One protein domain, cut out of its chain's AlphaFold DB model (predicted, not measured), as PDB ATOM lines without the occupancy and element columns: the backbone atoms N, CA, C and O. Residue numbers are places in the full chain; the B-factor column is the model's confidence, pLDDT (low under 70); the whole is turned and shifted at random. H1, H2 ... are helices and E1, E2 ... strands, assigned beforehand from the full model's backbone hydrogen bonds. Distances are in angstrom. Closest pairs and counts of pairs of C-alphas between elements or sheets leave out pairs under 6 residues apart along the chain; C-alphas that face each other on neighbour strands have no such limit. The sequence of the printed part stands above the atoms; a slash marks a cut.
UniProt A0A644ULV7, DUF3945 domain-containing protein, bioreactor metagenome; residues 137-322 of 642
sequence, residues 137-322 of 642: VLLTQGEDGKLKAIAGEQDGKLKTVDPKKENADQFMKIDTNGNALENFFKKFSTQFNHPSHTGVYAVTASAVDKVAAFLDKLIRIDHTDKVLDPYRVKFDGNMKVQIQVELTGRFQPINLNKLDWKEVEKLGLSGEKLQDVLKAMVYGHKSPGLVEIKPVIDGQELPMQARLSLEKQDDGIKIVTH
ATOM      1  N   VAL A 137      98.943 -47.028  19.826       91.50
ATOM      2  CA  VAL A 137      99.508 -45.719  20.131       91.50
ATOM      3  C   VAL A 137      98.413 -44.888  20.777       91.50
ATOM      4  O   VAL A 137      97.270 -44.871  20.309       91.50
ATOM      5  N   LEU A 138      98.762 -44.206  21.864       91.06
ATOM      6  CA  LEU A 138      97.854 -43.299  22.549       91.06
ATOM      7  C   LEU A 138      97.913 -41.910  21.922       91.06
ATOM      8  O   LEU A 138      98.990 -41.365  21.685       91.06
ATOM      9  N   LEU A 139      96.744 -41.328  21.708       93.31
ATOM     10  CA  LEU A 139      96.549 -39.963  21.253       93.31
ATOM     11  C   LEU A 139      95.879 -39.152  22.358       93.31
ATOM     12  O   LEU A 139      94.936 -39.624  22.992       93.31
ATOM     13  N   THR A 140      96.321 -37.917  22.554       92.12
ATOM     14  CA  THR A 140      95.698 -36.960  23.478       92.12
ATOM     15  C   THR A 140      95.737 -35.554  22.887       92.12
ATOM     16  O   THR A 140      96.468 -35.308  21.926       92.12
ATOM     17  N   GLN A 141      94.930 -34.629  23.407       89.94
ATOM     18  CA  GLN A 141      94.995 -33.234  22.973       89.94
ATOM     19  C   GLN A 141      96.268 -32.581  23.521       89.94
ATOM     20  O   GLN A 141      96.502 -32.573  24.726       89.94
ATOM     21  N   GLY A 142      97.093 -32.042  22.625       86.12
ATOM     22  CA  GLY A 142      98.230 -31.207  22.992       86.12
ATOM     23  C   GLY A 142      97.796 -29.807  23.429       86.12
ATOM     24  O   GLY A 142      96.629 -29.428  23.321       86.12
ATOM     25  N   GLU A 143      98.765 -29.002  23.862       81.06
ATOM     26  CA  GLU A 143      98.547 -27.605  24.273       81.06
ATOM     27  C   GLU A 143      97.966 -26.730  23.145       81.06
ATOM     28  O   GLU A 143      97.263 -25.755  23.400       81.06
ATOM     29  N   ASP A 144      98.210 -27.100  21.884       82.62
ATOM     30  CA  ASP A 144      97.655 -26.444  20.693       82.62
ATOM     31  C   ASP A 144      96.196 -26.848  20.387       82.62
ATOM     32  O   ASP A 144      95.627 -26.435  19.368       82.62
ATOM     33  N   GLY A 145      95.590 -27.677  21.243       84.00
ATOM     34  CA  GLY A 145      94.238 -28.207  21.086       84.00
ATOM     35  C   GLY A 145      94.091 -29.189  19.921       84.00
ATOM     36  O   GLY A 145      92.965 -29.461  19.494       84.00
ATOM     37  N   LYS A 146      95.195 -29.687  19.347       89.50
ATOM     38  CA  LYS A 146      95.180 -30.753  18.335       89.50
ATOM     39  C   LYS A 146      95.473 -32.099  18.967       89.50
ATOM     40  O   LYS A 146      96.213 -32.177  19.943       89.50
ATOM     41  N   LEU A 147      94.959 -33.173  18.377       93.38
ATOM     42  CA  LEU A 147      95.431 -34.509  18.731       93.38
ATOM     43  C   LEU A 147      96.920 -34.686  18.400       93.38
ATOM     44  O   LEU A 147      97.372 -34.401  17.289       93.38
ATOM     45  N   LYS A 148      97.659 -35.204  19.378       95.38
ATOM     46  CA  LYS A 148      99.077 -35.560  19.319       95.38
ATOM     47  C   LYS A 148      99.260 -37.001  19.775       95.38
ATOM     48  O   LYS A 148      98.501 -37.478  20.616       95.38
ATOM     49  N   ALA A 149     100.272 -37.680  19.243       96.38
ATOM     50  CA  ALA A 149     100.673 -38.991  19.737       96.38
ATOM     51  C   ALA A 149     101.521 -38.836  21.002       96.38
ATOM     52  O   ALA A 149     102.410 -37.986  21.061       96.38
ATOM     53  N   ILE A 150     101.248 -39.653  22.017       93.00
ATOM     54  CA  ILE A 150     102.050 -39.707  23.238       93.00
ATOM     55  C   ILE A 150     103.373 -40.401  22.904       93.00
ATOM     56  O   ILE A 150     103.382 -41.512  22.379       93.00
ATOM     57  N   ALA A 151     104.484 -39.737  23.211       93.31
ATOM     58  CA  ALA A 151     105.843 -40.249  23.038       93.31
ATOM     59  C   ALA A 151     106.467 -40.747  24.354       93.31
ATOM     60  O   ALA A 151     107.513 -41.389  24.343       93.31
ATOM     61  N   GLY A 152     105.835 -40.453  25.493       88.69
ATOM     62  CA  GLY A 152     106.250 -40.920  26.812       88.69
ATOM     63  C   GLY A 152     106.035 -39.876  27.904       88.69
ATOM     64  O   GLY A 152     105.177 -38.998  27.798       88.69
ATOM     65  N   GLU A 153     106.846 -39.980  28.951       85.81
ATOM     66  CA  GLU A 153     106.877 -39.100  30.121       85.81
ATOM     67  C   GLU A 153     108.253 -38.434  30.224       85.81
ATOM     68  O   GLU A 153     109.275 -39.097  30.056       85.81
ATOM     69  N   GLN A 154     108.277 -37.142  30.549       83.50
ATOM     70  CA  GLN A 154     109.488 -36.430  30.946       83.50
ATOM     71  C   GLN A 154     109.143 -35.435  32.063       83.50
ATOM     72  O   GLN A 154     108.217 -34.641  31.916       83.50
ATOM     73  N   ASP A 155     109.858 -35.502  33.190       82.38
ATOM     74  CA  ASP A 155     109.701 -34.600  34.346       82.38
ATOM     75  C   ASP A 155     108.254 -34.494  34.880       82.38
ATOM     76  O   ASP A 155     107.762 -33.413  35.210       82.38
ATOM     77  N   GLY A 156     107.534 -35.622  34.921       76.62
ATOM     78  CA  GLY A 156     106.133 -35.677  35.363       76.62
ATOM     79  C   GLY A 156     105.130 -35.050  34.384       76.62
ATOM     80  O   GLY A 156     103.952 -34.893  34.714       76.62
ATOM     81  N   LYS A 157     105.568 -34.695  33.169       82.81
ATOM     82  CA  LYS A 157     104.728 -34.179  32.083       82.81
ATOM     83  C   LYS A 157     104.689 -35.146  30.906       82.81
ATOM     84  O   LYS A 157     105.636 -35.890  30.642       82.81
ATOM     85  N   LEU A 158     103.578 -35.119  30.177       88.44
ATOM     86  CA  LEU A 158     103.421 -35.887  28.948       88.44
ATOM     87  C   LEU A 158     104.280 -35.289  27.838       88.44
ATOM     88  O   LEU A 158     104.162 -34.106  27.513       88.44
ATOM     89  N   LYS A 159     105.095 -36.131  27.205       91.56
ATOM     90  CA  LYS A 159     105.767 -35.788  25.954       91.56
ATOM     91  C   LYS A 159     104.877 -36.214  24.796       91.56
ATOM     92  O   LYS A 159     104.449 -37.367  24.734       91.56
ATOM     93  N   THR A 160     104.612 -35.300  23.869       94.75
ATOM     94  CA  THR A 160     103.766 -35.570  22.701       94.75
ATOM     95  C   THR A 160     104.438 -35.129  21.403       94.75
ATOM     96  O   THR A 160     105.292 -34.243  21.404       94.75
ATOM     97  N   VAL A 161     104.074 -35.775  20.296       96.19
ATOM     98  CA  VAL A 161     104.585 -35.513  18.941       96.19
ATOM     99  C   VAL A 161     103.435 -35.481  17.934       96.19
ATOM    100  O   VAL A 161     102.338 -35.973  18.208       96.19
ATOM    101  N   ASP A 162     103.664 -34.903  16.753       95.81
ATOM    102  CA  ASP A 162     102.653 -34.929  15.692       95.81
ATOM    103  C   ASP A 162     102.359 -36.382  15.270       95.81
ATOM    104  O   ASP A 162     103.304 -37.149  15.054       95.81
ATOM    105  N   PRO A 163     101.080 -36.768  15.109       95.19
ATOM    106  CA  PRO A 163     100.678 -38.133  14.789       95.19
ATOM    107  C   PRO A 163     100.861 -38.401  13.289       95.19
ATOM    108  O   PRO A 163      99.894 -38.542  12.548       95.19
ATOM    109  N   LYS A 164     102.109 -38.409  12.823       92.31
ATOM    110  CA  LYS A 164     102.478 -38.632  11.422       92.31
ATOM    111  C   LYS A 164     103.505 -39.747  11.288       92.31
ATOM    112  O   LYS A 164     104.226 -40.037  12.242       92.31
ATOM    113  N   LYS A 165     103.610 -40.324  10.085       88.31
ATOM    114  CA  LYS A 165     104.560 -41.408   9.790       88.31
ATOM    115  C   LYS A 165     106.004 -41.023  10.133       88.31
ATOM    116  O   LYS A 165     106.732 -41.860  10.646       88.31
ATOM    117  N   GLU A 166     106.393 -39.760   9.942       92.19
ATOM    118  CA  GLU A 166     107.764 -39.289  10.212       92.19
ATOM    119  C   GLU A 166     108.144 -39.337  11.703       92.19
ATOM    120  O   GLU A 166     109.323 -39.372  12.037       92.19
ATOM    121  N   ASN A 167     107.158 -39.361  12.606       94.81
ATOM    122  CA  ASN A 167     107.378 -39.441  14.051       94.81
ATOM    123  C   ASN A 167     107.101 -40.840  14.620       94.81
ATOM    124  O   ASN A 167     107.106 -41.001  15.840       94.81
ATOM    125  N   ALA A 168     106.843 -41.842  13.772       91.00
ATOM    126  CA  ALA A 168     106.346 -43.147  14.208       91.00
ATOM    127  C   ALA A 168     107.277 -43.878  15.189       91.00
ATOM    128  O   ALA A 168     106.803 -44.607  16.063       91.00
ATOM    129  N   ASP A 169     108.586 -43.646  15.087       93.00
ATOM    130  CA  ASP A 169     109.592 -44.225  15.985       93.00
ATOM    131  C   ASP A 169     109.574 -43.607  17.387       93.00
ATOM    132  O   ASP A 169     110.037 -44.223  18.344       93.00
ATOM    133  N   GLN A 170     109.008 -42.408  17.529       94.00
ATOM    134  CA  GLN A 170     108.863 -41.727  18.814       94.00
ATOM    135  C   GLN A 170     107.564 -42.102  19.529       94.00
ATOM    136  O   GLN A 170     107.375 -41.716  20.678       94.00
ATOM    137  N   PHE A 171     106.641 -42.807  18.870       93.56
ATOM    138  CA  PHE A 171     105.361 -43.154  19.474       93.56
ATOM    139  C   PHE A 171     105.547 -44.132  20.630       93.56
ATOM    140  O   PHE A 171     106.194 -45.173  20.491       93.56
ATOM    141  N   MET A 172     104.891 -43.845  21.751       89.38
ATOM    142  CA  MET A 172     104.735 -44.810  22.825       89.38
ATOM    143  C   MET A 172     103.804 -45.925  22.341       89.38
ATOM    144  O   MET A 172     102.587 -45.753  22.252       89.38
ATOM    145  N   LYS A 173     104.407 -47.063  21.993       85.81
ATOM    146  CA  LYS A 173     103.716 -48.284  21.577       85.81
ATOM    147  C   LYS A 173     103.352 -49.102  22.804       85.81
ATOM    148  O   LYS A 173     104.180 -49.306  23.691       85.81
ATOM    149  N   ILE A 174     102.110 -49.554  22.851       77.31
ATOM    150  CA  ILE A 174     101.532 -50.197  24.021       77.31
ATOM    151  C   ILE A 174     100.983 -51.552  23.615       77.31
ATOM    152  O   ILE A 174     100.195 -51.657  22.672       77.31
ATOM    153  N   ASP A 175     101.404 -52.568  24.362       66.00
ATOM    154  CA  ASP A 175     100.771 -53.878  24.373       66.00
ATOM    155  C   ASP A 175      99.577 -53.827  25.331       66.00
ATOM    156  O   ASP A 175      99.714 -53.498  26.514       66.00
ATOM    157  N   THR A 176      98.392 -54.120  24.807       60.06
ATOM    158  CA  THR A 176      97.126 -54.135  25.546       60.06
ATOM    159  C   THR A 176      97.061 -55.223  26.617       60.06
ATOM    160  O   THR A 176      96.169 -55.172  27.459       60.06
ATOM    161  N   ASN A 177      98.015 -56.159  26.636       56.09
ATOM    162  CA  ASN A 177      98.078 -57.267  27.591       56.09
ATOM    163  C   ASN A 177      99.075 -57.041  28.750       56.09
ATOM    164  O   ASN A 177      99.250 -57.927  29.587       56.09
ATOM    165  N   GLY A 178      99.748 -55.884  28.811       59.06
ATOM    166  CA  GLY A 178     100.818 -55.609  29.779       59.06
ATOM    167  C   GLY A 178     100.468 -54.618  30.902       59.06
ATOM    168  O   GLY A 178      99.753 -53.639  30.703       59.06
ATOM    169  N   ASN A 179     101.096 -54.789  32.073       65.00
ATOM    170  CA  ASN A 179     100.950 -53.903  33.249       65.00
ATOM    171  C   ASN A 179     101.533 -52.481  33.053       65.00
ATOM    172  O   ASN A 179     101.332 -51.595  33.887       65.00
ATOM    173  N   ALA A 180     102.286 -52.243  31.972       67.75
ATOM    174  CA  ALA A 180     102.936 -50.960  31.694       67.75
ATOM    175  C   ALA A 180     101.927 -49.820  31.466       67.75
ATOM    176  O   ALA A 180     102.174 -48.684  31.873       67.75
ATOM    177  N   LEU A 181     100.771 -50.132  30.870       74.06
ATOM    178  CA  LEU A 181      99.716 -49.160  30.596       74.06
ATOM    179  C   LEU A 181      99.061 -48.644  31.881       74.06
ATOM    180  O   LEU A 181      98.881 -47.441  32.051       74.06
ATOM    181  N   GLU A 182      98.753 -49.544  32.814       75.06
ATOM    182  CA  GLU A 182      98.162 -49.184  34.106       75.06
ATOM    183  C   GLU A 182      99.097 -48.276  34.912       75.06
ATOM    184  O   GLU A 182      98.668 -47.268  35.472       75.06
ATOM    185  N   ASN A 183     100.394 -48.594  34.937       76.69
ATOM    186  CA  ASN A 183     101.390 -47.786  35.640       76.69
ATOM    187  C   ASN A 183     101.556 -46.396  35.020       76.69
ATOM    188  O   ASN A 183     101.694 -45.421  35.757       76.69
ATOM    189  N   PHE A 184     101.501 -46.291  33.690       80.12
ATOM    190  CA  PHE A 184     101.505 -45.005  32.998       80.12
ATOM    191  C   PHE A 184     100.319 -44.144  33.454       80.12
ATOM    192  O   PHE A 184     100.504 -43.041  33.963       80.12
ATOM    193  N   PHE A 185      99.097 -44.666  33.381       78.56
ATOM    194  CA  PHE A 185      97.912 -43.887  33.738       78.56
ATOM    195  C   PHE A 185      97.762 -43.602  35.233       78.56
ATOM    196  O   PHE A 185      97.223 -42.555  35.581       78.56
ATOM    197  N   LYS A 186      98.295 -44.447  36.124       78.62
ATOM    198  CA  LYS A 186      98.378 -44.135  37.564       78.62
ATOM    199  C   LYS A 186      99.124 -42.822  37.814       78.62
ATOM    200  O   LYS A 186      98.639 -41.990  38.581       78.62
ATOM    201  N   LYS A 187     100.254 -42.607  37.129       80.00
ATOM    202  CA  LYS A 187     101.060 -41.379  37.249       80.00
ATOM    203  C   LYS A 187     100.356 -40.138  36.698       80.00
ATOM    204  O   LYS A 187     100.534 -39.051  37.231       80.00
ATOM    205  N   PHE A 188      99.538 -40.310  35.660       79.12
ATOM    206  CA  PHE A 188      98.837 -39.223  34.966       79.12
ATOM    207  C   PHE A 188      97.342 -39.135  35.300       79.12
ATOM    208  O   PHE A 188      96.590 -38.443  34.616       79.12
ATOM    209  N   SER A 189      96.899 -39.813  36.359       74.88
ATOM    210  CA  SER A 189      95.486 -39.911  36.745       74.88
ATOM    211  C   SER A 189      94.827 -38.542  36.932       74.88
ATOM    212  O   SER A 189      93.691 -38.346  36.514       74.88
ATOM    213  N   THR A 190      95.560 -37.563  37.469       74.94
ATOM    214  CA  THR A 190      95.105 -36.173  37.621       74.94
ATOM    215  C   THR A 190      94.955 -35.431  36.290       74.94
ATOM    216  O   THR A 190      94.036 -34.627  36.156       74.94
ATOM    217  N   GLN A 191      95.809 -35.707  35.300       74.56
ATOM    218  CA  GLN A 191      95.760 -35.079  33.969       74.56
ATOM    219  C   GLN A 191      94.616 -35.638  33.112       74.56
ATOM    220  O   GLN A 191      94.095 -34.941  32.245       74.56
ATOM    221  N   PHE A 192      94.190 -36.871  33.388       76.38
ATOM    222  CA  PHE A 192      93.131 -37.571  32.660       76.38
ATOM    223  C   PHE A 192      91.814 -37.681  33.445       76.38
ATOM    224  O   PHE A 192      90.972 -38.530  33.142       76.38
ATOM    225  N   ASN A 193      91.627 -36.836  34.463       65.38
ATOM    226  CA  ASN A 193      90.497 -36.919  35.382       65.38
ATOM    227  C   ASN A 193      89.224 -36.287  34.791       65.38
ATOM    228  O   ASN A 193      88.863 -35.157  35.121       65.38
ATOM    229  N   HIS A 194      88.534 -37.017  33.912       61.31
ATOM    230  CA  HIS A 194      87.155 -36.706  33.531       61.31
ATOM    231  C   HIS A 194      86.235 -37.891  33.874       61.31
ATOM    232  O   HIS A 194      86.522 -39.016  33.452       61.31
ATOM    233  N   PRO A 195      85.084 -37.665  34.544       51.09
ATOM    234  CA  PRO A 195      84.184 -38.742  34.976       51.09
ATOM    235  C   PRO A 195      83.640 -39.630  33.846       51.09
ATOM    236  O   PRO A 195      83.188 -40.742  34.097       51.09
ATOM    237  N   SER A 196      83.641 -39.138  32.602       55.53
ATOM    238  CA  SER A 196      83.049 -39.814  31.442       55.53
ATOM    239  C   SER A 196      84.064 -40.364  30.428       55.53
ATOM    240  O   SER A 196      83.696 -41.229  29.629       55.53
ATOM    241  N   HIS A 197      85.315 -39.881  30.422       66.06
ATOM    242  CA  HIS A 197      86.379 -40.295  29.491       66.06
ATOM    243  C   HIS A 197      87.727 -39.651  29.855       66.06
ATOM    244  O   HIS A 197      87.777 -38.550  30.368       66.06
ATOM    245  N   THR A 198      88.846 -40.275  29.516       73.88
ATOM    246  CA  THR A 198      90.189 -39.790  29.904       73.88
ATOM    247  C   THR A 198      90.746 -38.682  29.004       73.88
ATOM    248  O   THR A 198      91.825 -38.161  29.259       73.88
ATOM    249  N   GLY A 199      90.061 -38.363  27.900       84.31
ATOM    250  CA  GLY A 199      90.621 -37.548  26.814       84.31
ATOM    251  C   GLY A 199      91.734 -38.254  26.022       84.31
ATOM    252  O   GLY A 199      92.390 -37.619  25.194       84.31
ATOM    253  N   VAL A 200      91.945 -39.555  26.259       88.06
ATOM    254  CA  VAL A 200      92.942 -40.377  25.566       88.06
ATOM    255  C   VAL A 200      92.263 -41.367  24.628       88.06
ATOM    256  O   VAL A 200      91.264 -42.003  24.973       88.06
ATOM    257  N   TYR A 201      92.835 -41.507  23.434       90.12
ATOM    258  CA  TYR A 201      92.342 -42.373  22.371       90.12
ATOM    259  C   TYR A 201      93.424 -43.370  21.951       90.12
ATOM    260  O   TYR A 201      94.564 -42.979  21.741       90.12
ATOM    261  N   ALA A 202      93.086 -44.645  21.801       88.38
ATOM    262  CA  ALA A 202      93.992 -45.694  21.361       88.38
ATOM    263  C   ALA A 202      93.739 -46.058  19.894       88.38
ATOM    264  O   ALA A 202      92.634 -46.437  19.494       88.38
ATOM    265  N   VAL A 203      94.792 -45.968  19.089       90.75
ATOM    266  CA  VAL A 203      94.773 -46.254  17.653       90.75
ATOM    267  C   VAL A 203      95.868 -47.268  17.334       90.75
ATOM    268  O   VAL A 203      96.924 -47.253  17.953       90.75
ATOM    269  N   THR A 204      95.626 -48.176  16.395       88.25
ATOM    270  CA  THR A 204      96.669 -49.081  15.868       88.25
ATOM    271  C   THR A 204      97.814 -48.282  15.249       88.25
ATOM    272  O   THR A 204      97.566 -47.284  14.573       88.25
ATOM    273  N   ALA A 205      99.068 -48.677  15.485       88.19
ATOM    274  CA  ALA A 205     100.231 -47.889  15.066       88.19
ATOM    275  C   ALA A 205     100.204 -47.506  13.569       88.19
ATOM    276  O   ALA A 205     100.461 -46.351  13.230       88.19
ATOM    277  N   SER A 206      99.805 -48.426  12.690       86.88
ATOM    278  CA  SER A 206      99.680 -48.214  11.246       86.88
ATOM    279  C   SER A 206      98.541 -47.283  10.845       86.88
ATOM    280  O   SER A 206      98.552 -46.782   9.724       86.88
ATOM    281  N   ALA A 207      97.561 -47.032  11.712       90.00
ATOM    282  CA  ALA A 207      96.424 -46.169  11.418       90.00
ATOM    283  C   ALA A 207      96.597 -44.741  11.959       90.00
ATOM    284  O   ALA A 207      95.828 -43.864  11.567       90.00
ATOM    285  N   VAL A 208      97.580 -44.481  12.833       92.62
ATOM    286  CA  VAL A 208      97.745 -43.194  13.543       92.62
ATOM    287  C   VAL A 208      97.687 -41.999  12.595       92.62
ATOM    288  O   VAL A 208      96.842 -41.120  12.767       92.62
ATOM    289  N   ASP A 209      98.516 -42.001  11.554       90.69
ATOM    290  CA  ASP A 209      98.601 -40.919  10.567       90.69
ATOM    291  C   ASP A 209      97.336 -40.773   9.704       90.69
ATOM    292  O   ASP A 209      97.107 -39.730   9.091       90.69
ATOM    293  N   LYS A 210      96.487 -41.805   9.683       90.62
ATOM    294  CA  LYS A 210      95.306 -41.903   8.819       90.62
ATOM    295  C   LYS A 210      94.029 -41.498   9.542       90.62
ATOM    296  O   LYS A 210      93.163 -40.862   8.948       90.62
ATOM    297  N   VAL A 211      93.906 -41.831  10.829       91.94
ATOM    298  CA  VAL A 211      92.702 -41.526  11.615       91.94
ATOM    299  C   VAL A 211      92.857 -40.346  12.563       91.94
ATOM    300  O   VAL A 211      91.838 -39.764  12.927       91.94
ATOM    301  N   ALA A 212      94.070 -39.928  12.942       93.31
ATOM    302  CA  ALA A 212      94.234 -38.849  13.923       93.31
ATOM    303  C   ALA A 212      93.547 -37.544  13.485       93.31
ATOM    304  O   ALA A 212      92.825 -36.942  14.275       93.31
ATOM    305  N   ALA A 213      93.684 -37.147  12.215       90.81
ATOM    306  CA  ALA A 213      93.007 -35.962  11.681       90.81
ATOM    307  C   ALA A 213      91.472 -36.105  11.700       90.81
ATOM    308  O   ALA A 213      90.745 -35.150  11.986       90.81
ATOM    309  N   PHE A 214      90.961 -37.305  11.418       93.31
ATOM    310  CA  PHE A 214      89.532 -37.601  11.489       93.31
ATOM    311  C   PHE A 214      88.998 -37.478  12.920       93.31
ATOM    312  O   PHE A 214      88.015 -36.766  13.137       93.31
ATOM    313  N   LEU A 215      89.676 -38.089  13.896       93.31
ATOM    314  CA  LEU A 215      89.305 -37.986  15.308       93.31
ATOM    315  C   LEU A 215      89.414 -36.539  15.817       93.31
ATOM    316  O   LEU A 215      88.490 -36.061  16.467       93.31
ATOM    317  N   ASP A 216      90.480 -35.814  15.462       91.44
ATOM    318  CA  ASP A 216      90.688 -34.408  15.843       91.44
ATOM    319  C   ASP A 216      89.520 -33.527  15.384       91.44
ATOM    320  O   ASP A 216      88.948 -32.762  16.164       91.44
ATOM    321  N   LYS A 217      89.099 -33.695  14.124       90.38
ATOM    322  CA  LYS A 217      87.945 -32.984  13.569       90.38
ATOM    323  C   LYS A 217      86.652 -33.334  14.299       90.38
ATOM    324  O   LYS A 217      85.865 -32.431  14.577       90.38
ATOM    325  N   LEU A 218      86.417 -34.614  14.596       90.06
ATOM    326  CA  LEU A 218      85.228 -35.036  15.337       90.06
ATOM    327  C   LEU A 218      85.189 -34.415  16.729       90.06
ATOM    328  O   LEU A 218      84.177 -33.822  17.076       90.06
ATOM    329  N   ILE A 219      86.292 -34.463  17.476       89.44
ATOM    330  CA  ILE A 219      86.383 -33.910  18.834       89.44
ATOM    331  C   ILE A 219      86.082 -32.407  18.847       89.44
ATOM    332  O   ILE A 219      85.360 -31.929  19.718       89.44
ATOM    333  N   ARG A 220      86.589 -31.660  17.856       87.69
ATOM    334  CA  ARG A 220      86.331 -30.216  17.708       87.69
ATOM    335  C   ARG A 220      84.868 -29.882  17.416       87.69
ATOM    336  O   ARG A 220      84.422 -28.794  17.764       87.69
ATOM    337  N   ILE A 221      84.151 -30.769  16.724       86.38
ATOM    338  CA  ILE A 221      82.739 -30.573  16.361       86.38
ATOM    339  C   ILE A 221      81.828 -31.028  17.500       86.38
ATOM    340  O   ILE A 221      80.918 -30.305  17.892       86.38
ATOM    341  N   ASP A 222      82.056 -32.246  17.981       85.31
ATOM    342  CA  ASP A 222      81.281 -32.919  19.010       85.31
ATOM    343  C   ASP A 222      82.158 -33.987  19.679       85.31
ATOM    344  O   ASP A 222      82.262 -35.131  19.230       85.31
ATOM    345  N   HIS A 223      82.786 -33.609  20.791       84.88
ATOM    346  CA  HIS A 223      83.603 -34.511  21.597       84.88
ATOM    347  C   HIS A 223      82.806 -35.653  22.234       84.88
ATOM    348  O   HIS A 223      83.436 -36.537  22.809       84.88
ATOM    349  N   THR A 224      81.468 -35.666  22.146       84.75
ATOM    350  CA  THR A 224      80.599 -36.734  22.663       84.75
ATOM    351  C   THR A 224      80.189 -37.754  21.597       84.75
ATOM    352  O   THR A 224      79.614 -38.783  21.952       84.75
ATOM    353  N   ASP A 225      80.547 -37.535  20.324       87.19
ATOM    354  CA  ASP A 225      80.158 -38.399  19.204       87.19
ATOM    355  C   ASP A 225      80.571 -39.863  19.440       87.19
ATOM    356  O   ASP A 225      81.720 -40.167  19.779       87.19
ATOM    357  N   LYS A 226      79.631 -40.789  19.218       86.69
ATOM    358  CA  LYS A 226      79.825 -42.233  19.424       86.69
ATOM    359  C   LYS A 226      80.905 -42.831  18.529       86.69
ATOM    360  O   LYS A 226      81.458 -43.870  18.868       86.69
ATOM    361  N   VAL A 227      81.254 -42.187  17.408       88.62
ATOM    362  CA  VAL A 227      82.386 -42.626  16.567       88.62
ATOM    363  C   VAL A 227      83.697 -42.668  17.355       88.62
ATOM    364  O   VAL A 227      84.579 -43.454  17.023       88.62
ATOM    365  N   LEU A 228      83.830 -41.855  18.404       88.44
ATOM    366  CA  LEU A 228      85.021 -41.819  19.246       88.44
ATOM    367  C   LEU A 228      85.096 -43.005  20.219       88.44
ATOM    368  O   LEU A 228      86.190 -43.356  20.658       88.44
ATOM    369  N   ASP A 229      83.965 -43.635  20.549       85.31
ATOM    370  CA  ASP A 229      83.884 -44.666  21.588       85.31
ATOM    371  C   ASP A 229      84.837 -45.848  21.376       85.31
ATOM    372  O   ASP A 229      85.530 -46.189  22.331       85.31
ATOM    373  N   PRO A 230      84.978 -46.432  20.167       82.56
ATOM    374  CA  PRO A 230      85.901 -47.545  19.939       82.56
ATOM    375  C   PRO A 230      87.378 -47.209  20.186       82.56
ATOM    376  O   PRO A 230      88.194 -48.124  20.276       82.56
ATOM    377  N   TYR A 231      87.719 -45.921  20.259       87.19
ATOM    378  CA  TYR A 231      89.079 -45.443  20.481       87.19
ATOM    379  C   TYR A 231      89.286 -44.943  21.910       87.19
ATOM    380  O   TYR A 231      90.422 -44.906  22.362       87.19
ATOM    381  N   ARG A 232      88.239 -44.544  22.642       85.50
ATOM    382  CA  ARG A 232      88.387 -43.966  23.988       85.50
ATOM    383  C   ARG A 232      88.991 -44.973  24.963       85.50
ATOM    384  O   ARG A 232      88.463 -46.067  25.149       85.50
ATOM    385  N   VAL A 233      90.041 -44.552  25.656       80.56
ATOM    386  CA  VAL A 233      90.614 -45.309  26.768       80.56
ATOM    387  C   VAL A 233      89.778 -45.062  28.022       80.56
ATOM    388  O   VAL A 233      89.583 -43.912  28.430       80.56
ATOM    389  N   LYS A 234      89.283 -46.143  28.634       74.25
ATOM    390  CA  LYS A 234      88.512 -46.118  29.884       74.25
ATOM    391  C   LYS A 234      89.193 -46.969  30.953       74.25
ATOM    392  O   LYS A 234      89.837 -47.970  30.638       74.25
ATOM    393  N   PHE A 235      89.002 -46.569  32.205       67.94
ATOM    394  CA  PHE A 235      89.398 -47.328  33.387       67.94
ATOM    395  C   PHE A 235      88.163 -47.960  34.013       67.94
ATOM    396  O   PHE A 235      87.117 -47.314  34.091       67.94
ATOM    397  N   ASP A 236      88.280 -49.209  34.447       62.53
ATOM    398  CA  ASP A 236      87.284 -49.784  35.345       62.53
ATOM    399  C   ASP A 236      87.467 -49.269  36.786       62.53
ATOM    400  O   ASP A 236      88.408 -48.534  37.097       62.53
ATOM    401  N   GLY A 237      86.560 -49.664  37.686       55.19
ATOM    402  CA  GLY A 237      86.619 -49.296  39.107       55.19
ATOM    403  C   GLY A 237      87.880 -49.776  39.845       55.19
ATOM    404  O   GLY A 237      88.131 -49.317  40.954       55.19
ATOM    405  N   ASN A 238      88.689 -50.643  39.223       59.69
ATOM    406  CA  ASN A 238      89.959 -51.153  39.739       59.69
ATOM    407  C   ASN A 238      91.176 -50.571  38.988       59.69
ATOM    408  O   ASN A 238      92.294 -51.061  39.159       59.69
ATOM    409  N   MET A 239      90.979 -49.531  38.167       58.22
ATOM    410  CA  MET A 239      91.992 -48.899  37.312       58.22
ATOM    411  C   MET A 239      92.652 -49.826  36.277       58.22
ATOM    412  O   MET A 239      93.734 -49.505  35.777       58.22
ATOM    413  N   LYS A 240      92.006 -50.935  35.902       59.03
ATOM    414  CA  LYS A 240      92.429 -51.702  34.728       59.03
ATOM    415  C   LYS A 240      91.931 -51.024  33.465       59.03
ATOM    416  O   LYS A 240      90.807 -50.514  33.404       59.03
ATOM    417  N   VAL A 241      92.781 -51.010  32.445       60.50
ATOM    418  CA  VAL A 241      92.465 -50.359  31.175       60.50
ATOM    419  C   VAL A 241      91.562 -51.275  30.361       60.50
ATOM    420  O   VAL A 241      91.946 -52.392  30.028       60.50
ATOM    421  N   GLN A 242      90.380 -50.792  29.988       59.12
ATOM    422  CA  GLN A 242      89.500 -51.493  29.058       59.12
ATOM    423  C   GLN A 242      89.504 -50.762  27.716       59.12
ATOM    424  O   GLN A 242      88.784 -49.783  27.519       59.12
ATOM    425  N   ILE A 243      90.314 -51.245  26.768       57.22
ATOM    426  CA  ILE A 243      90.229 -50.836  25.357       57.22
ATOM    427  C   ILE A 243      89.258 -51.777  24.648       57.22
ATOM    428  O   ILE A 243      89.644 -52.579  23.810       57.22
ATOM    429  N   GLN A 244      87.988 -51.732  25.039       49.22
ATOM    430  CA  GLN A 244      86.900 -52.404  24.334       49.22
ATOM    431  C   GLN A 244      85.586 -51.800  24.816       49.22
ATOM    432  O   GLN A 244      85.126 -52.065  25.923       49.22
ATOM    433  N   VAL A 245      84.975 -50.962  23.981       42.16
ATOM    434  CA  VAL A 245      83.599 -50.535  24.217       42.16
ATOM    435  C   VAL A 245      82.698 -51.522  23.489       42.16
ATOM    436  O   VAL A 245      82.440 -51.393  22.293       42.16
ATOM    437  N   GLU A 246      82.249 -52.543  24.216       33.88
ATOM    438  CA  GLU A 246      81.072 -53.327  23.848       33.88
ATOM    439  C   GLU A 246      79.873 -52.373  23.959       33.88
ATOM    440  O   GLU A 246      79.266 -52.183  25.012       33.88
ATOM    441  N   LEU A 247      79.623 -51.628  22.884       36.31
ATOM    442  CA  LEU A 247      78.540 -50.664  22.832       36.31
ATOM    443  C   LEU A 247      77.214 -51.432  22.702       36.31
ATOM    444  O   LEU A 247      76.922 -52.051  21.677       36.31
ATOM    445  N   THR A 248      76.383 -51.380  23.739       33.09
ATOM    446  CA  THR A 248      75.031 -51.946  23.739       33.09
ATOM    447  C   THR A 248      74.078 -51.009  22.988       33.09
ATOM    448  O   THR A 248      73.615 -49.988  23.492       33.09
ATOM    449  N   GLY A 249      73.811 -51.322  21.719       38.78
ATOM    450  CA  GLY A 249      72.904 -50.558  20.856       38.78
ATOM    451  C   GLY A 249      72.783 -51.180  19.464       38.78
ATOM    452  O   GLY A 249      73.721 -51.818  18.998       38.78
ATOM    453  N   ARG A 250      71.631 -51.003  18.797       44.09
ATOM    454  CA  ARG A 250      71.305 -51.662  17.509       44.09
ATOM    455  C   ARG A 250      72.205 -51.248  16.331       44.09
ATOM    456  O   ARG A 250      72.185 -51.920  15.307       44.09
ATOM    457  N   PHE A 251      72.985 -50.170  16.450       57.41
ATOM    458  CA  PHE A 251      73.902 -49.719  15.406       57.41
ATOM    459  C   PHE A 251      75.173 -49.128  16.017       57.41
ATOM    460  O   PHE A 251      75.090 -48.175  16.792       57.41
ATOM    461  N   GLN A 252      76.331 -49.702  15.677       72.75
ATOM    462  CA  GLN A 252      77.627 -49.302  16.225       72.75
ATOM    463  C   GLN A 252      78.570 -48.800  15.139       72.75
ATOM    464  O   GLN A 252      78.683 -49.474  14.108       72.75
ATOM    465  N   PRO A 253      79.266 -47.667  15.364       83.38
ATOM    466  CA  PRO A 253      80.291 -47.195  14.452       83.38
ATOM    467  C   PRO A 253      81.342 -48.272  14.195       83.38
ATOM    468  O   PRO A 253      81.818 -48.951  15.108       83.38
ATOM    469  N   ILE A 254      81.716 -48.414  12.934       86.88
ATOM    470  CA  ILE A 254      82.784 -49.302  12.503       86.88
ATOM    471  C   ILE A 254      84.125 -48.777  13.049       86.88
ATOM    472  O   ILE A 254      84.480 -47.614  12.853       86.88
ATOM    473  N   ASN A 255      84.881 -49.646  13.727       86.81
ATOM    474  CA  ASN A 255      86.191 -49.317  14.285       86.81
ATOM    475  C   ASN A 255      87.284 -49.404  13.205       86.81
ATOM    476  O   ASN A 255      87.699 -50.499  12.838       86.81
ATOM    477  N   LEU A 256      87.792 -48.259  12.747       89.38
ATOM    478  CA  LEU A 256      88.804 -48.164  11.689       89.38
ATOM    479  C   LEU A 256      90.166 -48.760  12.079       89.38
ATOM    480  O   LEU A 256      90.997 -48.955  11.200       89.38
ATOM    481  N   ASN A 257      90.394 -49.112  13.352       86.12
ATOM    482  CA  ASN A 257      91.549 -49.932  13.742       86.12
ATOM    483  C   ASN A 257      91.523 -51.339  13.118       86.12
ATOM    484  O   ASN A 257      92.535 -52.026  13.156       86.12
ATOM    485  N   LYS A 258      90.377 -51.786  12.585       85.12
ATOM    486  CA  LYS A 258      90.238 -53.067  11.875       85.12
ATOM    487  C   LYS A 258      90.210 -52.910  10.346       85.12
ATOM    488  O   LYS A 258      89.937 -53.882   9.648       85.12
ATOM    489  N   LEU A 259      90.403 -51.693   9.828       88.69
ATOM    490  CA  LEU A 259      90.458 -51.431   8.390       88.69
ATOM    491  C   LEU A 259      91.862 -51.734   7.868       88.69
ATOM    492  O   LEU A 259      92.842 -51.234   8.421       88.69
ATOM    493  N   ASP A 260      91.951 -52.494   6.778       87.31
ATOM    494  CA  ASP A 260      93.218 -52.680   6.075       87.31
ATOM    495  C   ASP A 260      93.596 -51.401   5.317       87.31
ATOM    496  O   ASP A 260      93.185 -51.148   4.180       87.31
ATOM    497  N   TRP A 261      94.392 -50.564   5.974       89.81
ATOM    498  CA  TRP A 261      94.856 -49.311   5.400       89.81
ATOM    499  C   TRP A 261      95.841 -49.491   4.243       89.81
ATOM    500  O   TRP A 261      95.997 -48.551   3.466       89.81
ATOM    501  N   LYS A 262      96.470 -50.663   4.076       88.81
ATOM    502  CA  LYS A 262      97.330 -50.925   2.912       88.81
ATOM    503  C   LYS A 262      96.485 -51.046   1.647       88.81
ATOM    504  O   LYS A 262      96.844 -50.472   0.624       88.81
ATOM    505  N   GLU A 263      95.337 -51.715   1.723       89.25
ATOM    506  CA  GLU A 263      94.381 -51.780   0.607       89.25
ATOM    507  C   GLU A 263      93.783 -50.406   0.278       89.25
ATOM    508  O   GLU A 263      93.579 -50.073  -0.888       89.25
ATOM    509  N   VAL A 264      93.564 -49.563   1.290       92.62
ATOM    510  CA  VAL A 264      93.141 -48.169   1.077       92.62
ATOM    511  C   VAL A 264      94.229 -47.370   0.346       92.62
ATOM    512  O   VAL A 264      93.927 -46.658  -0.612       92.62
ATOM    513  N   GLU A 265      95.493 -47.504   0.753       91.94
ATOM    514  CA  GLU A 265      96.628 -46.824   0.111       91.94
ATOM    515  C   GLU A 265      96.828 -47.275  -1.346       91.94
ATOM    516  O   GLU A 265      97.108 -46.433  -2.201       91.94
ATOM    517  N   LYS A 266      96.590 -48.558  -1.667       92.69
ATOM    518  CA  LYS A 266      96.607 -49.079  -3.050       92.69
ATOM    519  C   LYS A 266      95.575 -48.421  -3.972       92.69
ATOM    520  O   LYS A 266      95.744 -48.451  -5.183       92.69
ATOM    521  N   LEU A 267      94.526 -47.811  -3.419       94.62
ATOM    522  CA  LEU A 267      93.553 -47.014  -4.174       94.62
ATOM    523  C   LEU A 267      93.988 -45.546  -4.339       94.62
ATOM    524  O   LEU A 267      93.196 -44.721  -4.798       94.62
ATOM    525  N   GLY A 268      95.205 -45.174  -3.929       92.94
ATOM    526  CA  GLY A 268      95.695 -43.793  -3.956       92.94
ATOM    527  C   GLY A 268      95.044 -42.883  -2.903       92.94
ATOM    528  O   GLY A 268      95.052 -41.650  -3.046       92.94
ATOM    529  N   LEU A 269      94.451 -43.475  -1.861       93.56
ATOM    530  CA  LEU A 269      93.734 -42.776  -0.798       93.56
ATOM    531  C   LEU A 269      94.610 -42.601   0.448       93.56
ATOM    532  O   LEU A 269      95.343 -43.499   0.849       93.56
ATOM    533  N   SER A 270      94.486 -41.440   1.090       90.06
ATOM    534  CA  SER A 270      95.097 -41.141   2.387       90.06
ATOM    535  C   SER A 270      94.017 -40.829   3.421       90.06
ATOM    536  O   SER A 270      92.877 -40.512   3.069       90.06
ATOM    537  N   GLY A 271      94.375 -40.869   4.707       85.88
ATOM    538  CA  GLY A 271      93.464 -40.465   5.782       85.88
ATOM    539  C   GLY A 271      92.923 -39.043   5.617       85.88
ATOM    540  O   GLY A 271      91.740 -38.805   5.840       85.88
ATOM    541  N   GLU A 272      93.756 -38.118   5.131       86.38
ATOM    542  CA  GLU A 272      93.358 -36.737   4.832       86.38
ATOM    543  C   GLU A 272      92.295 -36.670   3.728       86.38
ATOM    544  O   GLU A 272      91.252 -36.045   3.919       86.38
ATOM    545  N   LYS A 273      92.489 -37.388   2.610       88.25
ATOM    546  CA  LYS A 273      91.492 -37.456   1.523       88.25
ATOM    547  C   LYS A 273      90.157 -38.043   1.987       88.25
ATOM    548  O   LYS A 273      89.113 -37.729   1.418       88.25
ATOM    549  N   LEU A 274      90.187 -38.905   3.004       91.12
ATOM    550  CA  LEU A 274      89.005 -39.585   3.522       91.12
ATOM    551  C   LEU A 274      88.353 -38.875   4.717       91.12
ATOM    552  O   LEU A 274      87.211 -39.190   5.057       91.12
ATOM    553  N   GLN A 275      89.016 -37.893   5.329       87.44
ATOM    554  CA  GLN A 275      88.605 -37.269   6.591       87.44
ATOM    555  C   GLN A 275      87.143 -36.787   6.589       87.44
ATOM    556  O   GLN A 275      86.424 -36.942   7.579       87.44
ATOM    557  N   ASP A 276      86.684 -36.231   5.468       86.56
ATOM    558  CA  ASP A 276      85.339 -35.669   5.329       86.56
ATOM    559  C   ASP A 276      84.259 -36.716   5.036       86.56
ATOM    560  O   ASP A 276      83.078 -36.474   5.297       86.56
ATOM    561  N   VAL A 277      84.649 -37.887   4.529       90.88
ATOM    562  CA  VAL A 277      83.722 -38.954   4.123       90.88
ATOM    563  C   VAL A 277      83.647 -40.097   5.136       90.88
ATOM    564  O   VAL A 277      82.615 -40.770   5.210       90.88
ATOM    565  N   LEU A 278      84.681 -40.271   5.972       92.88
ATOM    566  CA  LEU A 278      84.773 -41.357   6.953       92.88
ATOM    567  C   LEU A 278      83.590 -41.386   7.917       92.88
ATOM    568  O   LEU A 278      83.112 -42.470   8.224       92.88
ATOM    569  N   LYS A 279      83.062 -40.230   8.349       92.25
ATOM    570  CA  LYS A 279      81.929 -40.195   9.293       92.25
ATOM    571  C   LYS A 279      80.706 -40.939   8.750       92.25
ATOM    572  O   LYS A 279      80.088 -41.696   9.483       92.25
ATOM    573  N   ALA A 280      80.359 -40.755   7.477       91.31
ATOM    574  CA  ALA A 280      79.239 -41.481   6.878       91.31
ATOM    575  C   ALA A 280      79.556 -42.983   6.765       91.31
ATOM    576  O   ALA A 280      78.728 -43.823   7.111       91.31
ATOM    577  N   MET A 281      80.783 -43.301   6.349       94.19
ATOM    578  CA  MET A 281      81.254 -44.668   6.132       94.19
ATOM    579  C   MET A 281      81.315 -45.507   7.406       94.19
ATOM    580  O   MET A 281      80.899 -46.663   7.390       94.19
ATOM    581  N   VAL A 282      81.768 -44.940   8.529       92.31
ATOM    582  CA  VAL A 282      81.785 -45.656   9.815       92.31
ATOM    583  C   VAL A 282      80.382 -45.943  10.336       92.31
ATOM    584  O   VAL A 282      80.192 -46.912  11.062       92.31
ATOM    585  N   TYR A 283      79.390 -45.155   9.918       88.38
ATOM    586  CA  TYR A 283      77.974 -45.432  10.135       88.38
ATOM    587  C   TYR A 283      77.354 -46.264   8.995       88.38
ATOM    588  O   TYR A 283      76.148 -46.222   8.786       88.38
ATOM    589  N   GLY A 284      78.152 -47.026   8.240       86.81
ATOM    590  CA  GLY A 284      77.665 -47.982   7.241       86.81
ATOM    591  C   GLY A 284      77.071 -47.360   5.972       86.81
ATOM    592  O   GLY A 284      76.486 -48.079   5.164       86.81
ATOM    593  N   HIS A 285      77.211 -46.049   5.770       90.44
ATOM    594  CA  HIS A 285      76.761 -45.383   4.549       90.44
ATOM    595  C   HIS A 285      77.879 -45.314   3.503       90.44
ATOM    596  O   HIS A 285      79.066 -45.319   3.818       90.44
ATOM    597  N   LYS A 286      77.509 -45.169   2.231       94.19
ATOM    598  CA  LYS A 286      78.459 -44.740   1.199       94.19
ATOM    599  C   LYS A 286      78.896 -43.296   1.455       94.19
ATOM    600  O   LYS A 286      78.123 -42.497   1.992       94.19
ATOM    601  N   SER A 287      80.099 -42.937   1.015       95.44
ATOM    602  CA  SER A 287      80.633 -41.578   1.071       95.44
ATOM    603  C   SER A 287      79.593 -40.583   0.537       95.44
ATOM    604  O   SER A 287      78.918 -40.876  -0.452       95.44
ATOM    605  N   PRO A 288      79.404 -39.415   1.169       90.69
ATOM    606  CA  PRO A 288      78.392 -38.443   0.743       90.69
ATOM    607  C   PRO A 288      78.736 -37.768  -0.595       90.69
ATOM    608  O   PRO A 288      77.899 -37.079  -1.167       90.69
ATOM    609  N   GLY A 289      79.973 -37.949  -1.065       92.31
ATOM    610  CA  GLY A 289      80.511 -37.423  -2.309       92.31
ATOM    611  C   GLY A 289      81.280 -38.484  -3.091       92.31
ATOM    612  O   GLY A 289      81.599 -39.553  -2.557       92.31
ATOM    613  N   LEU A 290      81.599 -38.156  -4.342       95.50
ATOM    614  CA  LEU A 290      82.578 -38.892  -5.134       95.50
ATOM    615  C   LEU A 290      83.983 -38.587  -4.615       95.50
ATOM    616  O   LEU A 290      84.299 -37.446  -4.284       95.50
ATOM    617  N   VAL A 291      84.811 -39.620  -4.565       95.94
ATOM    618  CA  VAL A 291      86.219 -39.570  -4.194       95.94
ATOM    619  C   VAL A 291      87.021 -40.066  -5.391       95.94
ATOM    620  O   VAL A 291      86.632 -41.037  -6.042       95.94
ATOM    621  N   GLU A 292      88.115 -39.383  -5.707       96.44
ATOM    622  CA  GLU A 292      89.054 -39.844  -6.726       96.44
ATOM    623  C   GLU A 292      89.875 -41.014  -6.170       96.44
ATOM    624  O   GLU A 292      90.536 -40.883  -5.136       96.44
ATOM    625  N   ILE A 293      89.816 -42.148  -6.862       96.62
ATOM    626  CA  ILE A 293      90.605 -43.347  -6.585       96.62
ATOM    627  C   ILE A 293      91.509 -43.655  -7.775       96.62
ATOM    628  O   ILE A 293      91.190 -43.305  -8.909       96.62
ATOM    629  N   LYS A 294      92.622 -44.334  -7.514       95.88
ATOM    630  CA  LYS A 294      93.603 -44.771  -8.513       95.88
ATOM    631  C   LYS A 294      93.860 -46.275  -8.374       95.88
ATOM    632  O   LYS A 294      94.922 -46.660  -7.897       95.88
ATOM    633  N   PRO A 295      92.871 -47.132  -8.680       94.12
ATOM    634  CA  PRO A 295      93.076 -48.574  -8.673       94.12
ATOM    635  C   PRO A 295      94.114 -48.987  -9.721       94.12
ATOM    636  O   PRO A 295      94.179 -48.407 -10.807       94.12
ATOM    637  N   VAL A 296      94.878 -50.032  -9.405       90.31
ATOM    638  CA  VAL A 296      95.743 -50.723 -10.364       90.31
ATOM    639  C   VAL A 296      94.944 -51.859 -10.997       90.31
ATOM    640  O   VAL A 296      94.544 -52.794 -10.305       90.31
ATOM    641  N   ILE A 297      94.699 -51.769 -12.301       86.94
ATOM    642  CA  ILE A 297      93.961 -52.759 -13.095       86.94
ATOM    643  C   ILE A 297      94.872 -53.155 -14.254       86.94
ATOM    644  O   ILE A 297      95.416 -52.287 -14.929       86.94
ATOM    645  N   ASP A 298      95.112 -54.455 -14.430       89.00
ATOM    646  CA  ASP A 298      96.034 -54.992 -15.445       89.00
ATOM    647  C   ASP A 298      97.437 -54.347 -15.414       89.00
ATOM    648  O   ASP A 298      98.087 -54.132 -16.435       89.00
ATOM    649  N   GLY A 299      97.908 -54.011 -14.208       88.94
ATOM    650  CA  GLY A 299      99.210 -53.376 -13.983       88.94
ATOM    651  C   GLY A 299      99.264 -51.874 -14.289       88.94
ATOM    652  O   GLY A 299     100.327 -51.277 -14.131       88.94
ATOM    653  N   GLN A 300      98.152 -51.249 -14.685       90.50
ATOM    654  CA  GLN A 300      98.065 -49.813 -14.957       90.50
ATOM    655  C   GLN A 300      97.231 -49.089 -13.897       90.50
ATOM    656  O   GLN A 300      96.173 -49.565 -13.486       90.50
ATOM    657  N   GLU A 301      97.692 -47.914 -13.466       92.25
ATOM    658  CA  GLU A 301      96.881 -47.017 -12.639       92.25
ATOM    659  C   GLU A 301      95.785 -46.376 -13.495       92.25
ATOM    660  O   GLU A 301      96.078 -45.658 -14.451       92.25
ATOM    661  N   LEU A 302      94.522 -46.599 -13.125       91.88
ATOM    662  CA  LEU A 302      93.360 -46.034 -13.812       91.88
ATOM    663  C   LEU A 302      92.589 -45.094 -12.873       91.88
ATOM    664  O   LEU A 302      91.699 -45.548 -12.149       91.88
ATOM    665  N   PRO A 303      92.904 -43.782 -12.861       94.69
ATOM    666  CA  PRO A 303      92.184 -42.806 -12.054       94.69
ATOM    667  C   PRO A 303      90.698 -42.754 -12.412       94.69
ATOM    668  O   PRO A 303      90.330 -42.628 -13.578       94.69
ATOM    669  N   MET A 304      89.833 -42.807 -11.403       95.06
ATOM    670  CA  MET A 304      88.386 -42.708 -11.584       95.06
ATOM    671  C   MET A 304      87.697 -42.111 -10.359       95.06
ATOM    672  O   MET A 304      88.243 -42.075  -9.257       95.06
ATOM    673  N   GLN A 305      86.462 -41.652 -10.542       97.00
ATOM    674  CA  GLN A 305      85.612 -41.197  -9.444       97.00
ATOM    675  C   GLN A 305      84.752 -42.349  -8.927       97.00
ATOM    676  O   GLN A 305      84.123 -43.058  -9.709       97.00
ATOM    677  N   ALA A 306      84.674 -42.509  -7.607       96.94
ATOM    678  CA  ALA A 306      83.859 -43.537  -6.971       96.94
ATOM    679  C   ALA A 306      83.229 -43.035  -5.669       96.94
ATOM    680  O   ALA A 306      83.777 -42.167  -4.991       96.94
ATOM    681  N   ARG A 307      82.096 -43.618  -5.271       97.12
ATOM    682  CA  ARG A 307      81.696 -43.590  -3.857       97.12
ATOM    683  C   ARG A 307      82.381 -44.726  -3.109       97.12
ATOM    684  O   ARG A 307      82.689 -45.758  -3.698       97.12
ATOM    685  N   LEU A 308      82.602 -44.548  -1.814       96.69
ATOM    686  CA  LEU A 308      83.294 -45.517  -0.962       96.69
ATOM    687  C   LEU A 308      82.393 -45.944   0.193       96.69
ATOM    688  O   LEU A 308      81.707 -45.107   0.768       96.69
ATOM    689  N   SER A 309      82.396 -47.217   0.567       94.75
ATOM    690  CA  SER A 309      81.745 -47.706   1.791       94.75
ATOM    691  C   SER A 309      82.663 -48.644   2.562       94.75
ATOM    692  O   SER A 309      83.694 -49.072   2.050       94.75
ATOM    693  N   LEU A 310      82.287 -48.952   3.802       93.56
ATOM    694  CA  LEU A 310      82.966 -49.945   4.627       93.56
ATOM    695  C   LEU A 310      82.061 -51.155   4.805       93.56
ATOM    696  O   LEU A 310      80.872 -51.006   5.089       93.56
ATOM    697  N   GLU A 311      82.642 -52.336   4.665       87.62
ATOM    698  CA  GLU A 311      81.959 -53.609   4.844       87.62
ATOM    699  C   GLU A 311      82.703 -54.447   5.881       87.62
ATOM    700  O   GLU A 311      83.933 -54.520   5.869       87.62
ATOM    701  N   LYS A 312      81.955 -55.037   6.817       82.75
ATOM    702  CA  LYS A 312      82.517 -55.947   7.817       82.75
ATOM    703  C   LYS A 312      82.773 -57.305   7.167       82.75
ATOM    704  O   LYS A 312      81.924 -57.791   6.429       82.75
ATOM    705  N   GLN A 313      83.911 -57.899   7.482       77.25
ATOM    706  CA  GLN A 313      84.286 -59.264   7.126       77.25
ATOM    707  C   GLN A 313      84.623 -60.035   8.406       77.25
ATOM    708  O   GLN A 313      84.840 -59.411   9.449       77.25
ATOM    709  N   ASP A 314      84.702 -61.363   8.326       69.06
ATOM    710  CA  ASP A 314      84.994 -62.228   9.480       69.06
ATOM    711  C   ASP A 314      86.291 -61.812  10.202       69.06
ATOM    712  O   ASP A 314      86.321 -61.709  11.428       69.06
ATOM    713  N   ASP A 315      87.320 -61.445   9.429       64.75
ATOM    714  CA  ASP A 315      88.657 -61.086   9.925       64.75
ATOM    715  C   ASP A 315      88.934 -59.559   9.950       64.75
ATOM    716  O   ASP A 315      90.044 -59.141  10.285       64.75
ATOM    717  N   GLY A 316      87.969 -58.680   9.623       78.69
ATOM    718  CA  GLY A 316      88.248 -57.235   9.582       78.69
ATOM    719  C   GLY A 316      87.211 -56.350   8.891       78.69
ATOM    720  O   GLY A 316      86.010 -56.612   8.907       78.69
ATOM    721  N   ILE A 317      87.676 -55.236   8.324       87.94
ATOM    722  CA  ILE A 317      86.854 -54.309   7.538       87.94
ATOM    723  C   ILE A 317      87.512 -54.099   6.184       87.94
ATOM    724  O   ILE A 317      88.698 -53.779   6.102       87.94
ATOM    725  N   LYS A 318      86.703 -54.181   5.132       89.31
ATOM    726  CA  LYS A 318      87.106 -53.889   3.762       89.31
ATOM    727  C   LYS A 318      86.524 -52.556   3.299       89.31
ATOM    728  O   LYS A 318      85.372 -52.228   3.597       89.31
ATOM    729  N   ILE A 319      87.308 -51.799   2.531       93.38
ATOM    730  CA  ILE A 319      86.800 -50.669   1.752       93.38
ATOM    731  C   ILE A 319      86.202 -51.176   0.435       93.38
ATOM    732  O   ILE A 319      86.822 -51.953  -0.289       93.38
ATOM    733  N   VAL A 320      84.984 -50.744   0.124       94.31
ATOM    734  CA  VAL A 320      84.276 -51.112  -1.106       94.31
ATOM    735  C   VAL A 320      84.167 -49.886  -1.999       94.31
ATOM    736  O   VAL A 320      83.699 -48.830  -1.567       94.31
ATOM    737  N   THR A 321      84.600 -50.032  -3.249       95.31
ATOM    738  CA  THR A 321      84.544 -48.986  -4.270       95.31
ATOM    739  C   THR A 321      83.289 -49.124  -5.118       95.31
ATOM    740  O   THR A 321      83.002 -50.198  -5.645       95.31
ATOM    741  N   HIS A 322      82.601 -48.009  -5.337       95.62
ATOM    742  CA  HIS A 322      81.443 -47.891  -6.221       95.62
ATOM    743  C   HIS A 322      81.785 -46.906  -7.350       95.62
ATOM    744  O   HIS A 322      81.453 -45.722  -7.227       95.62
TER     745      HIS A 322
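Overview. This is residues 137 to 322 of the 642 residues of the protein "DUF3945 domain-containing protein" of bioreactor metagenome (UniProt A0A644ULV7). Two lobes stand side by side along the longest axis: the first is a strongly twisted sheet, E3 E2 E1 E4, with H1 and H3 over one face and H4 beside its strands on that same face, the second a smaller sheet, E5 E6 E7. The short helices H5, H6 and H7 lie where the lobes meet, near H3, and H2 lies at the first lobe's far end. The printed part has 186 residues, with seven named helices and seven named strands in the order E1 E2 E3 H1 H2 E4 H3 H4 H5 H6 H7 E5 E6 E7; both sheets are antiparallel, and the class is mixed. It is compact, with a radius of gyration of the C-alphas of 17.4 A and spans of 54 by 39 by 31 A.

Arrangement. E1, residues 137 to 141, E2, 147 to 154, and E3, 157 to 161, form a meander, each strand the antiparallel neighbour of the one before; N 148 and O 140 are 2.8 A apart, N 159 and O 152 2.9 A. H1, residues 165 to 170, is on this sheet, over E2. H2, residues 180 to 187, is only just not on it, with 4 pairs of C-alphas within 10 A. E4, residues 200 to 204, is antiparallel to E1, with N 139 and O 201 2.7 A apart. H3, residues 205 to 222, lies over E1 on the same face as H1, at a height over the sheet of 8.5 A. H4, residues 226 to 231, is on that face too, over none of the strands. H6, residues 271 to 274, touches H3, the closest C-alphas being those of Lys 210 and Gly 271, 3.8 A. H5, residues 261 to 266, and H7, 278 to 282, only graze the second sheet, the meander of E5, residues 291 to 293, E6, 304 to 313, and E7, 316 to 322; N 291 and O 306 are 2.8 A apart, N 309 and O 320 3.0 A. Every O i to N i+4 pair is within hydrogen-bond range in H2, H5 and H7, 10 of 14 in H3, and 0 of 2 in H1 and in H4, each with 2 of 3 O i to N i+3 pairs; H6 is too short for such a pair.

Along the chain. C-alpha 137 opens E1 at (99.508, -45.719, 20.131). H3 measures 24.5 A, E6 25.3 A and E7 19.6 A; E7 ends at C-alpha 322, (81.443, -47.891, -6.221).

Size, cuts and confidence. The two C-alphas farthest apart, of Thr 190 and Asp 298, are 56.3 A apart. The printed part has no cut. The long links are H2 to E4 and H4 to H5. pLDDT is under 70 at residues 175 to 180, 193 to 197, 235 to 251 and 314 to 315.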